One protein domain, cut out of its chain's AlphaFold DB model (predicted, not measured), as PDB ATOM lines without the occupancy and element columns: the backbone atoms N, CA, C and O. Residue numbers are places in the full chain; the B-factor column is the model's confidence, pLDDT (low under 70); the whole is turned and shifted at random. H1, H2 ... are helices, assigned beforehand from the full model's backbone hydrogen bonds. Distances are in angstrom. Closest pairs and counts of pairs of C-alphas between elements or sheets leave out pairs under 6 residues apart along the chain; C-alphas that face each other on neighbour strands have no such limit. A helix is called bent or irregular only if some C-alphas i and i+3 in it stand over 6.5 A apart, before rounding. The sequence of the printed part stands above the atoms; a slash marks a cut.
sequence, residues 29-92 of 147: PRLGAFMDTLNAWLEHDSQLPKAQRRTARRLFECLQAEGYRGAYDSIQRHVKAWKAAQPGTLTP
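AT A GLANCE: This is residues 29 to 92 of the 147 residues of the protein "Transposase and inactivated derivatives" of Chromobacterium violaceum (UniProt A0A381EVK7). Three helices, their centres at the corners of a triangle, make a small cluster in which each is tilted steeply to the other two; H2 packs on H3, while H1 has fewer contacts. Residues 47 to 52, at the turn from H1 to H2, stick out, and a tail without a named element, residues 86 to 92, follows H3. The printed part has 64 residues with three named helices, H1, H2 and H3 in that order, and no named strand; its class is all helix. It is compact, with a radius of gyration of the C-alphas of 11.7 A and spans of 32 by 22 by 17 A.

HOW THE PARTS SIT: Begin with H1, residues 32 to 47, and look from it to H2, residues 56 to 65: they only just touch, with 3 pairs of C-alphas within 8 A, H1 with residues 34 to 38 alone. Their closest C-alphas, of Leu 38 and Leu 59, are 7.4 A apart, and they run opposite ways at a steep tilt of 48 degrees. H2 touches H3, residues 72 to 85, closest at the C-alphas of Ala 56 and Gln 76, 5.6 A; they run opposite ways at a steep tilt of 53 degrees. H1 and H3 are close but not clearly touching, closest at the C-alphas of Leu 42 and Val 79, 7.7 A. In H2 and H3 every O i to N i+4 pair is within hydrogen-bond range; in H1, 9 of 12 are.

IN THESE COORDINATES: Find C-alpha 32 at (38.744, 8.413, -17.156); from there H1 runs 24.0 A to C-alpha 47. It is irregular: C-alphas 33 and 36 are 7.4 A apart. H2 runs 14.4 A from C-alpha 56 at (34.284, -7.623, -15.772), and H3 runs 20.2 A to C-alpha 85 at (49.615, -6.349, -20.279).

THE WHOLE: The C-alphas farthest apart, of Gly 67 and Pro 92, are 35.0 A apart. The printed part has no cut, and both links are short. Look at residues 29 to 30 and 87 to 92 for pLDDT under 70.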
ATOM      1  N   PRO A  29      36.165   9.252 -22.599       64.12
ATOM      2  CA  PRO A  29      35.845  10.446 -21.810       64.12
ATOM      3  C   PRO A  29      35.086  10.147 -20.509       64.12
ATOM      4  O   PRO A  29      35.177  10.918 -19.567       64.12
ATOM      5  N   ARG A  30      34.350   9.025 -20.433       66.50
ATOM      6  CA  ARG A  30      33.563   8.654 -19.241       66.50
ATOM      7  C   ARG A  30      34.255   7.669 -18.306       66.50
ATOM      8  O   ARG A  30      33.884   7.595 -17.144       66.50
ATOM      9  N   LEU A  31      35.197   6.871 -18.815       77.00
ATOM     10  CA  LEU A  31      35.918   5.908 -17.978       77.00
ATOM     11  C   LEU A  31      37.044   6.596 -17.206       77.00
ATOM     12  O   LEU A  31      37.330   6.156 -16.107       77.00
ATOM     13  N   GLY A  32      37.606   7.692 -17.737       78.88
ATOM     14  CA  GLY A  32      38.744   8.413 -17.156       78.88
ATOM     15  C   GLY A  32      38.646   8.659 -15.648       78.88
ATOM     16  O   GLY A  32      39.558   8.280 -14.929       78.88
ATOM     17  N   ALA A  33      37.518   9.188 -15.163       82.88
ATOM     18  CA  ALA A  33      37.318   9.478 -13.736       82.88
ATOM     19  C   ALA A  33      37.272   8.231 -12.827       82.88
ATOM     20  O   ALA A  33      37.460   8.343 -11.625       82.88
ATOM     21  N   PHE A  34      37.022   7.051 -13.396       88.00
ATOM     22  CA  PHE A  34      36.905   5.777 -12.679       88.00
ATOM     23  C   PHE A  34      38.068   4.820 -12.988       88.00
ATOM     24  O   PHE A  34      38.056   3.671 -12.544       88.00
ATOM     25  N   MET A  35      39.054   5.260 -13.781       87.75
ATOM     26  CA  MET A  35      40.194   4.432 -14.188       87.75
ATOM     27  C   MET A  35      41.031   4.010 -12.989       87.75
ATOM     28  O   MET A  35      41.387   2.838 -12.895       87.75
ATOM     29  N   ASP A  36      41.304   4.931 -12.068       90.12
ATOM     30  CA  ASP A  36      42.152   4.659 -10.906       90.12
ATOM     31  C   ASP A  36      41.499   3.629  -9.982       90.12
ATOM     32  O   ASP A  36      42.118   2.627  -9.628       90.12
ATOM     33  N   THR A  37      40.203   3.791  -9.697       91.94
ATOM     34  CA  THR A  37      39.404   2.814  -8.941       91.94
ATOM     35  C   THR A  37      39.387   1.447  -9.624       91.94
ATOM     36  O   THR A  37      39.594   0.419  -8.979       91.94
ATOM     37  N   LEU A  38      39.169   1.419 -10.943       92.88
ATOM     38  CA  LEU A  38      39.135   0.180 -11.716       92.88
ATOM     39  C   LEU A  38      40.494  -0.531 -11.720       92.88
ATOM     40  O   LEU A  38      40.534  -1.754 -11.593       92.88
ATOM     41  N   ASN A  39      41.595   0.211 -11.846       93.12
ATOM     42  CA  ASN A  39      42.946  -0.343 -11.810       93.12
ATOM     43  C   ASN A  39      43.282  -0.896 -10.424       93.12
ATOM     44  O   ASN A  39      43.700  -2.047 -10.335       93.12
ATOM     45  N   ALA A  40      43.001  -0.147  -9.354       94.19
ATOM     46  CA  ALA A  40      43.215  -0.605  -7.981       94.19
ATOM     47  C   ALA A  40      42.444  -1.903  -7.686       94.19
ATOM     48  O   ALA A  40      42.964  -2.847  -7.091       94.19
ATOM     49  N   TRP A  41      41.198  -1.992  -8.159       95.12
ATOM     50  CA  TRP A  41      40.392  -3.203  -8.039       95.12
ATOM     51  C   TRP A  41      40.956  -4.385  -8.826       95.12
ATOM     52  O   TRP A  41      40.943  -5.507  -8.323       95.12
ATOM     53  N   LEU A  42      41.448  -4.149 -10.041       93.94
ATOM     54  CA  LEU A  42      42.070  -5.184 -10.859       93.94
ATOM     55  C   LEU A  42      43.375  -5.691 -10.237       93.94
ATOM     56  O   LEU A  42      43.588  -6.902 -10.188       93.94
ATOM     57  N   GLU A  43      44.213  -4.793  -9.724       93.25
ATOM     58  CA  GLU A  43      45.454  -5.136  -9.026       93.25
ATOM     59  C   GLU A  43      45.177  -5.999  -7.797       93.25
ATOM     60  O   GLU A  43      45.726  -7.098  -7.693       93.25
ATOM     61  N   HIS A  44      44.254  -5.570  -6.936       93.00
ATOM     62  CA  HIS A  44      43.826  -6.352  -5.781       93.00
ATOM     63  C   HIS A  44      43.310  -7.740  -6.192       93.00
ATOM     64  O   HIS A  44      43.762  -8.761  -5.675       93.00
ATOM     65  N   ASP A  45      42.424  -7.805  -7.189       92.75
ATOM     66  CA  ASP A  45      41.865  -9.067  -7.668       92.75
ATOM     67  C   ASP A  45      42.924  -9.995  -8.278       92.75
ATOM     68  O   ASP A  45      42.763 -11.215  -8.234       92.75
ATOM     69  N   SER A  46      44.019  -9.470  -8.843       90.19
ATOM     70  CA  SER A  46      45.079 -10.332  -9.383       90.19
ATOM     71  C   SER A  46      45.837 -11.122  -8.326       90.19
ATOM     72  O   SER A  46      46.300 -12.220  -8.641       90.19
ATOM     73  N   GLN A  47      45.888 -10.627  -7.089       90.75
ATOM     74  CA  GLN A  47      46.518 -11.323  -5.965       90.75
ATOM     75  C   GLN A  47      45.633 -12.437  -5.386       90.75
ATOM     76  O   GLN A  47      46.116 -13.311  -4.670       90.75
ATOM     77  N   LEU A  48      44.337 -12.452  -5.715       90.06
ATOM     78  CA  LEU A  48      43.393 -13.443  -5.201       90.06
ATOM     79  C   LEU A  48      43.396 -14.747  -6.022       90.06
ATOM     80  O   LEU A  48      43.714 -14.740  -7.221       90.06
ATOM     81  N   PRO A  49      42.959 -15.882  -5.440       89.50
ATOM     82  CA  PRO A  49      42.656 -17.100  -6.190       89.50
ATOM     83  C   PRO A  49      41.604 -16.855  -7.279       89.50
ATOM     84  O   PRO A  49      40.684 -16.057  -7.103       89.50
ATOM     85  N   LYS A  50      41.681 -17.587  -8.401       85.69
ATOM     86  CA  LYS A  50      40.813 -17.388  -9.583       85.69
ATOM     87  C   LYS A  50      39.312 -17.351  -9.256       85.69
ATOM     88  O   LYS A  50      38.589 -16.576  -9.874       85.69
ATOM     89  N   ALA A  51      38.861 -18.165  -8.301       88.88
ATOM     90  CA  ALA A  51      37.459 -18.241  -7.886       88.88
ATOM     91  C   ALA A  51      36.950 -16.976  -7.168       88.88
ATOM     92  O   ALA A  51      35.748 -16.740  -7.139       88.88
ATOM     93  N   GLN A  52      37.850 -16.161  -6.609       90.19
ATOM     94  CA  GLN A  52      37.519 -14.972  -5.815       90.19
ATOM     95  C   GLN A  52      37.693 -13.657  -6.594       90.19
ATOM     96  O   GLN A  52      37.332 -12.593  -6.099       90.19
ATOM     97  N   ARG A  53      38.224 -13.706  -7.823       92.50
ATOM     98  CA  ARG A  53      38.428 -12.513  -8.661       92.50
ATOM     99  C   ARG A  53      37.099 -12.022  -9.228       92.50
ATOM    100  O   ARG A  53      36.316 -12.824  -9.746       92.50
ATOM    101  N   ARG A  54      36.854 -10.708  -9.227       93.25
ATOM    102  CA  ARG A  54      35.645 -10.151  -9.844       93.25
ATOM    103  C   ARG A  54      35.705 -10.318 -11.357       93.25
ATOM    104  O   ARG A  54      36.734 -10.162 -12.020       93.25
ATOM    105  N   THR A  55      34.552 -10.633 -11.931       93.75
ATOM    106  CA  THR A  55      34.371 -10.617 -13.381       93.75
ATOM    107  C   THR A  55      34.273  -9.174 -13.874       93.75
ATOM    108  O   THR A  55      33.926  -8.269 -13.117       93.75
ATOM    109  N   ALA A  56      34.504  -8.944 -15.172       92.81
ATOM    110  CA  ALA A  56      34.284  -7.623 -15.772       92.81
ATOM    111  C   ALA A  56      32.850  -7.116 -15.531       92.81
ATOM    112  O   ALA A  56      32.632  -5.918 -15.374       92.81
ATOM    113  N   ARG A  57      31.880  -8.038 -15.465       94.88
ATOM    114  CA  ARG A  57      30.480  -7.746 -15.152       94.88
ATOM    115  C   ARG A  57      30.306  -7.233 -13.720       94.88
ATOM    116  O   ARG A  57      29.721  -6.174 -13.544       94.88
ATOM    117  N   ARG A  58      30.891  -7.922 -12.734       95.25
ATOM    118  CA  ARG A  58      30.912  -7.479 -11.329       95.25
ATOM    119  C   ARG A  58      31.606  -6.125 -11.168       95.25
ATOM    120  O   ARG A  58      31.081  -5.259 -10.487       95.25
ATOM    121  N   LEU A  59      32.748  -5.920 -11.830       94.44
ATOM    122  CA  LEU A  59      33.452  -4.630 -11.815       94.44
ATOM    123  C   LEU A  59      32.585  -3.501 -12.386       94.44
ATOM    124  O   LEU A  59      32.580  -2.405 -11.841       94.44
ATOM    125  N   PHE A  60      31.825  -3.769 -13.451       95.12
ATOM    126  CA  PHE A  60      30.875  -2.804 -14.000       95.12
ATOM    127  C   PHE A  60      29.743  -2.472 -13.041       95.12
ATOM    128  O   PHE A  60      29.476  -1.296 -12.842       95.12
ATOM    129  N   GLU A  61      29.121  -3.469 -12.422       95.31
ATOM    130  CA  GLU A  61      28.048  -3.255 -11.447       95.31
ATOM    131  C   GLU A  61      28.546  -2.448 -10.236       95.31
ATOM    132  O   GLU A  61      27.898  -1.485  -9.831       95.31
ATOM    133  N   CYS A  62      29.742  -2.759  -9.721       94.38
ATOM    134  CA  CYS A  62      30.376  -1.972  -8.662       94.38
ATOM    135  C   CYS A  62      30.650  -0.530  -9.111       94.38
ATOM    136  O   CYS A  62      30.313   0.405  -8.397       94.38
ATOM    137  N   LEU A  63      31.190  -0.325 -10.317       93.38
ATOM    138  CA  LEU A  63      31.401   1.022 -10.851       93.38
ATOM    139  C   LEU A  63      30.080   1.777 -11.058       93.38
ATOM    140  O   LEU A  63      30.031   2.985 -10.853       93.38
ATOM    141  N   GLN A  64      28.998   1.099 -11.451       93.94
ATOM    142  CA  GLN A  64      27.679   1.726 -11.575       93.94
ATOM    143  C   GLN A  64      27.151   2.222 -10.225       93.94
ATOM    144  O   GLN A  64      26.527   3.287 -10.193       93.94
ATOM    145  N   ALA A  65      27.425   1.493  -9.138       93.38
ATOM    146  CA  ALA A  65      27.104   1.925  -7.779       93.38
ATOM    147  C   ALA A  65      27.902   3.177  -7.368       93.38
ATOM    148  O   ALA A  65      27.330   4.083  -6.774       93.38
ATOM    149  N   GLU A  66      29.163   3.286  -7.799       90.56
ATOM    150  CA  GLU A  66      30.010   4.487  -7.641       90.56
ATOM    151  C   GLU A  66      29.595   5.659  -8.561       90.56
ATOM    152  O   GLU A  66      30.209   6.724  -8.563       90.56
ATOM    153  N   GLY A  67      28.550   5.490  -9.382       91.31
ATOM    154  CA  GLY A  67      28.026   6.542 -10.256       91.31
ATOM    155  C   GLY A  67      28.509   6.481 -11.707       91.31
ATOM    156  O   GLY A  67      28.235   7.397 -12.487       91.31
ATOM    157  N   TYR A  68      29.165   5.401 -12.131       92.06
ATOM    158  CA  TYR A  68      29.552   5.217 -13.528       92.06
ATOM    159  C   TYR A  68      28.327   5.116 -14.452       92.06
ATOM    160  O   TYR A  68      27.474   4.237 -14.322       92.06
ATOM    161  N   ARG A  69      28.259   6.011 -15.446       89.56
ATOM    162  CA  ARG A  69      27.201   6.069 -16.483       89.56
ATOM    163  C   ARG A  69      27.707   5.688 -17.880       89.56
ATOM    164  O   ARG A  69      27.131   6.085 -18.898       89.56
ATOM    165  N   GLY A  70      28.853   5.015 -17.959       88.25
ATOM    166  CA  GLY A  70      29.401   4.524 -19.221       88.25
ATOM    167  C   GLY A  70      28.890   3.128 -19.582       88.25
ATOM    168  O   GLY A  70      28.119   2.511 -18.852       88.25
ATOM    169  N   ALA A  71      29.316   2.635 -20.744       90.38
ATOM    170  CA  ALA A  71      28.905   1.329 -21.244       90.38
ATOM    171  C   ALA A  71      29.795   0.206 -20.693       90.38
ATOM    172  O   ALA A  71      31.015   0.360 -20.610       90.38
ATOM    173  N   TYR A  72      29.193  -0.958 -20.445       92.31
ATOM    174  CA  TYR A  72      29.891  -2.188 -20.052       92.31
ATOM    175  C   TYR A  72      31.085  -2.522 -20.964       92.31
ATOM    176  O   TYR A  72      32.159  -2.868 -20.475       92.31
ATOM    177  N   ASP A  73      30.934  -2.339 -22.280       91.00
ATOM    178  CA  ASP A  73      31.985  -2.621 -23.269       91.00
ATOM    179  C   ASP A  73      33.276  -1.816 -23.019       91.00
ATOM    180  O   ASP A  73      34.380  -2.303 -23.262       91.00
ATOM    181  N   SER A  74      33.170  -0.606 -22.453       90.00
ATOM    182  CA  SER A  74      34.351   0.196 -22.101       90.00
ATOM    183  C   SER A  74      35.177  -0.474 -21.002       90.00
ATOM    184  O   SER A  74      36.401  -0.533 -21.104       90.00
ATOM    185  N   ILE A  75      34.511  -1.033 -19.989       91.69
ATOM    186  CA  ILE A  75      35.160  -1.758 -18.893       91.69
ATOM    187  C   ILE A  75      35.679  -3.097 -19.392       91.69
ATOM    188  O   ILE A  75      36.828  -3.436 -19.138       91.69
ATOM    189  N   GLN A  76      34.879  -3.844 -20.153       93.00
ATOM    190  CA  GLN A  76      35.306  -5.125 -20.710       93.00
ATOM    191  C   GLN A  76      36.582  -4.975 -21.549       93.00
ATOM    192  O   GLN A  76      37.511  -5.776 -21.412       93.00
ATOM    193  N   ARG A  77      36.649  -3.937 -22.390       89.94
ATOM    194  CA  ARG A  77      37.827  -3.636 -23.205       89.94
ATOM    195  C   ARG A  77      39.035  -3.275 -22.347       89.94
ATOM    196  O   ARG A  77      40.117  -3.796 -22.611       89.94
ATOM    197  N   HIS A  78      38.845  -2.449 -21.317       91.06
ATOM    198  CA  HIS A  78      39.907  -2.083 -20.377       91.06
ATOM    199  C   HIS A  78      40.446  -3.299 -19.620       91.06
ATOM    200  O   HIS A  78      41.639  -3.577 -19.674       91.06
ATOM    201  N   VAL A  79      39.568  -4.104 -19.016       92.19
ATOM    202  CA  VAL A  79      39.932  -5.337 -18.295       92.19
ATOM    203  C   VAL A  79      40.684  -6.309 -19.209       92.19
ATOM    204  O   VAL A  79      41.654  -6.938 -18.787       92.19
ATOM    205  N   LYS A  80      40.262  -6.440 -20.473       89.56
ATOM    206  CA  LYS A  80      40.952  -7.283 -21.459       89.56
ATOM    207  C   LYS A  80      42.359  -6.763 -21.765       89.56
ATOM    208  O   LYS A  80      43.287  -7.565 -21.808       89.56
ATOM    209  N   ALA A  81      42.508  -5.457 -21.984       88.44
ATOM    210  CA  ALA A  81      43.802  -4.832 -22.241       88.44
ATOM    211  C   ALA A  81      44.740  -4.965 -21.033       88.44
ATOM    212  O   ALA A  81      45.884  -5.378 -21.194       88.44
ATOM    213  N   TRP A  82      44.227  -4.719 -19.828       90.38
ATOM    214  CA  TRP A  82      44.971  -4.845 -18.579       90.38
ATOM    215  C   TRP A  82      45.485  -6.272 -18.353       90.38
ATOM    216  O   TRP A  82      46.667  -6.467 -18.092       90.38
ATOM    217  N   LYS A  83      44.640  -7.295 -18.564       87.62
ATOM    218  CA  LYS A  83      45.065  -8.706 -18.480       87.62
ATOM    219  C   LYS A  83      46.150  -9.046 -19.499       87.62
ATOM    220  O   LYS A  83      47.088  -9.753 -19.168       87.62
ATOM    221  N   ALA A  84      46.032  -8.546 -20.729       84.19
ATOM    222  CA  ALA A  84      47.026  -8.788 -21.773       84.19
ATOM    223  C   ALA A  84      48.382  -8.115 -21.491       84.19
ATOM    224  O   ALA A  84      49.393  -8.581 -22.004       84.19
ATOM    225  N   ALA A  85      48.401  -7.043 -20.695       85.06
ATOM    226  CA  ALA A  85      49.615  -6.349 -20.279       85.06
ATOM    227  C   ALA A  85      50.293  -6.983 -19.047       85.06
ATOM    228  O   ALA A  85      51.422  -6.614 -18.729       85.06
ATOM    229  N   GLN A  86      49.638  -7.920 -18.345       82.62
ATOM    230  CA  GLN A  86      50.220  -8.538 -17.155       82.62
ATOM    231  C   GLN A  86      51.388  -9.483 -17.498       82.62
ATOM    232  O   GLN A  86      51.238 -10.335 -18.386       82.62
ATOM    233  N   PRO A  87      52.510  -9.422 -16.751       67.94
ATOM    234  CA  PRO A  87      53.618 -10.365 -16.883       67.94
ATOM    235  C   PRO A  87      53.136 -11.815 -16.722       67.94
ATOM    236  O   PRO A  87      52.403 -12.131 -15.790       67.94
ATOM    237  N   GLY A  88      53.521 -12.702 -17.643       64.75
ATOM    238  CA  GLY A  88      53.144 -14.122 -17.602       64.75
ATOM    239  C   GLY A  88      51.774 -14.462 -18.203       64.75
ATOM    240  O   GLY A  88      51.468 -15.642 -18.375       64.75
ATOM    241  N   THR A  89      50.966 -13.474 -18.606       60.00
ATOM    242  CA  THR A  89      49.810 -13.754 -19.465       60.00
ATOM    243  C   THR A  89      50.323 -14.047 -20.869       60.00
ATOM    244  O   THR A  89      50.649 -13.136 -21.628       60.00
ATOM    245  N   LEU A  90      50.396 -15.335 -21.218       55.41
ATOM    246  CA  LEU A  90      50.642 -15.768 -22.590       55.41
ATOM    247  C   LEU A  90      49.529 -15.192 -23.463       55.41
ATOM    248  O   LEU A  90      48.406 -15.700 -23.504       55.41
ATOM    249  N   THR A  91      49.817 -14.090 -24.152       56.09
ATOM    250  CA  THR A  91      48.939 -13.663 -25.229       56.09
ATOM    251  C   THR A  91      48.987 -14.777 -26.279       56.09
ATOM    252  O   THR A  91      50.078 -15.160 -26.708       56.09
ATOM    253  N   PRO A  92      47.843 -15.328 -26.729       55.62
ATOM    254  CA  PRO A  92      47.824 -16.449 -27.678       55.62
ATOM    255  C   PRO A  92      48.428 -16.107 -29.053       55.62
ATOM    256  O   PRO A  92      48.379 -16.913 -29.972       55.62
TER     257      PRO A  92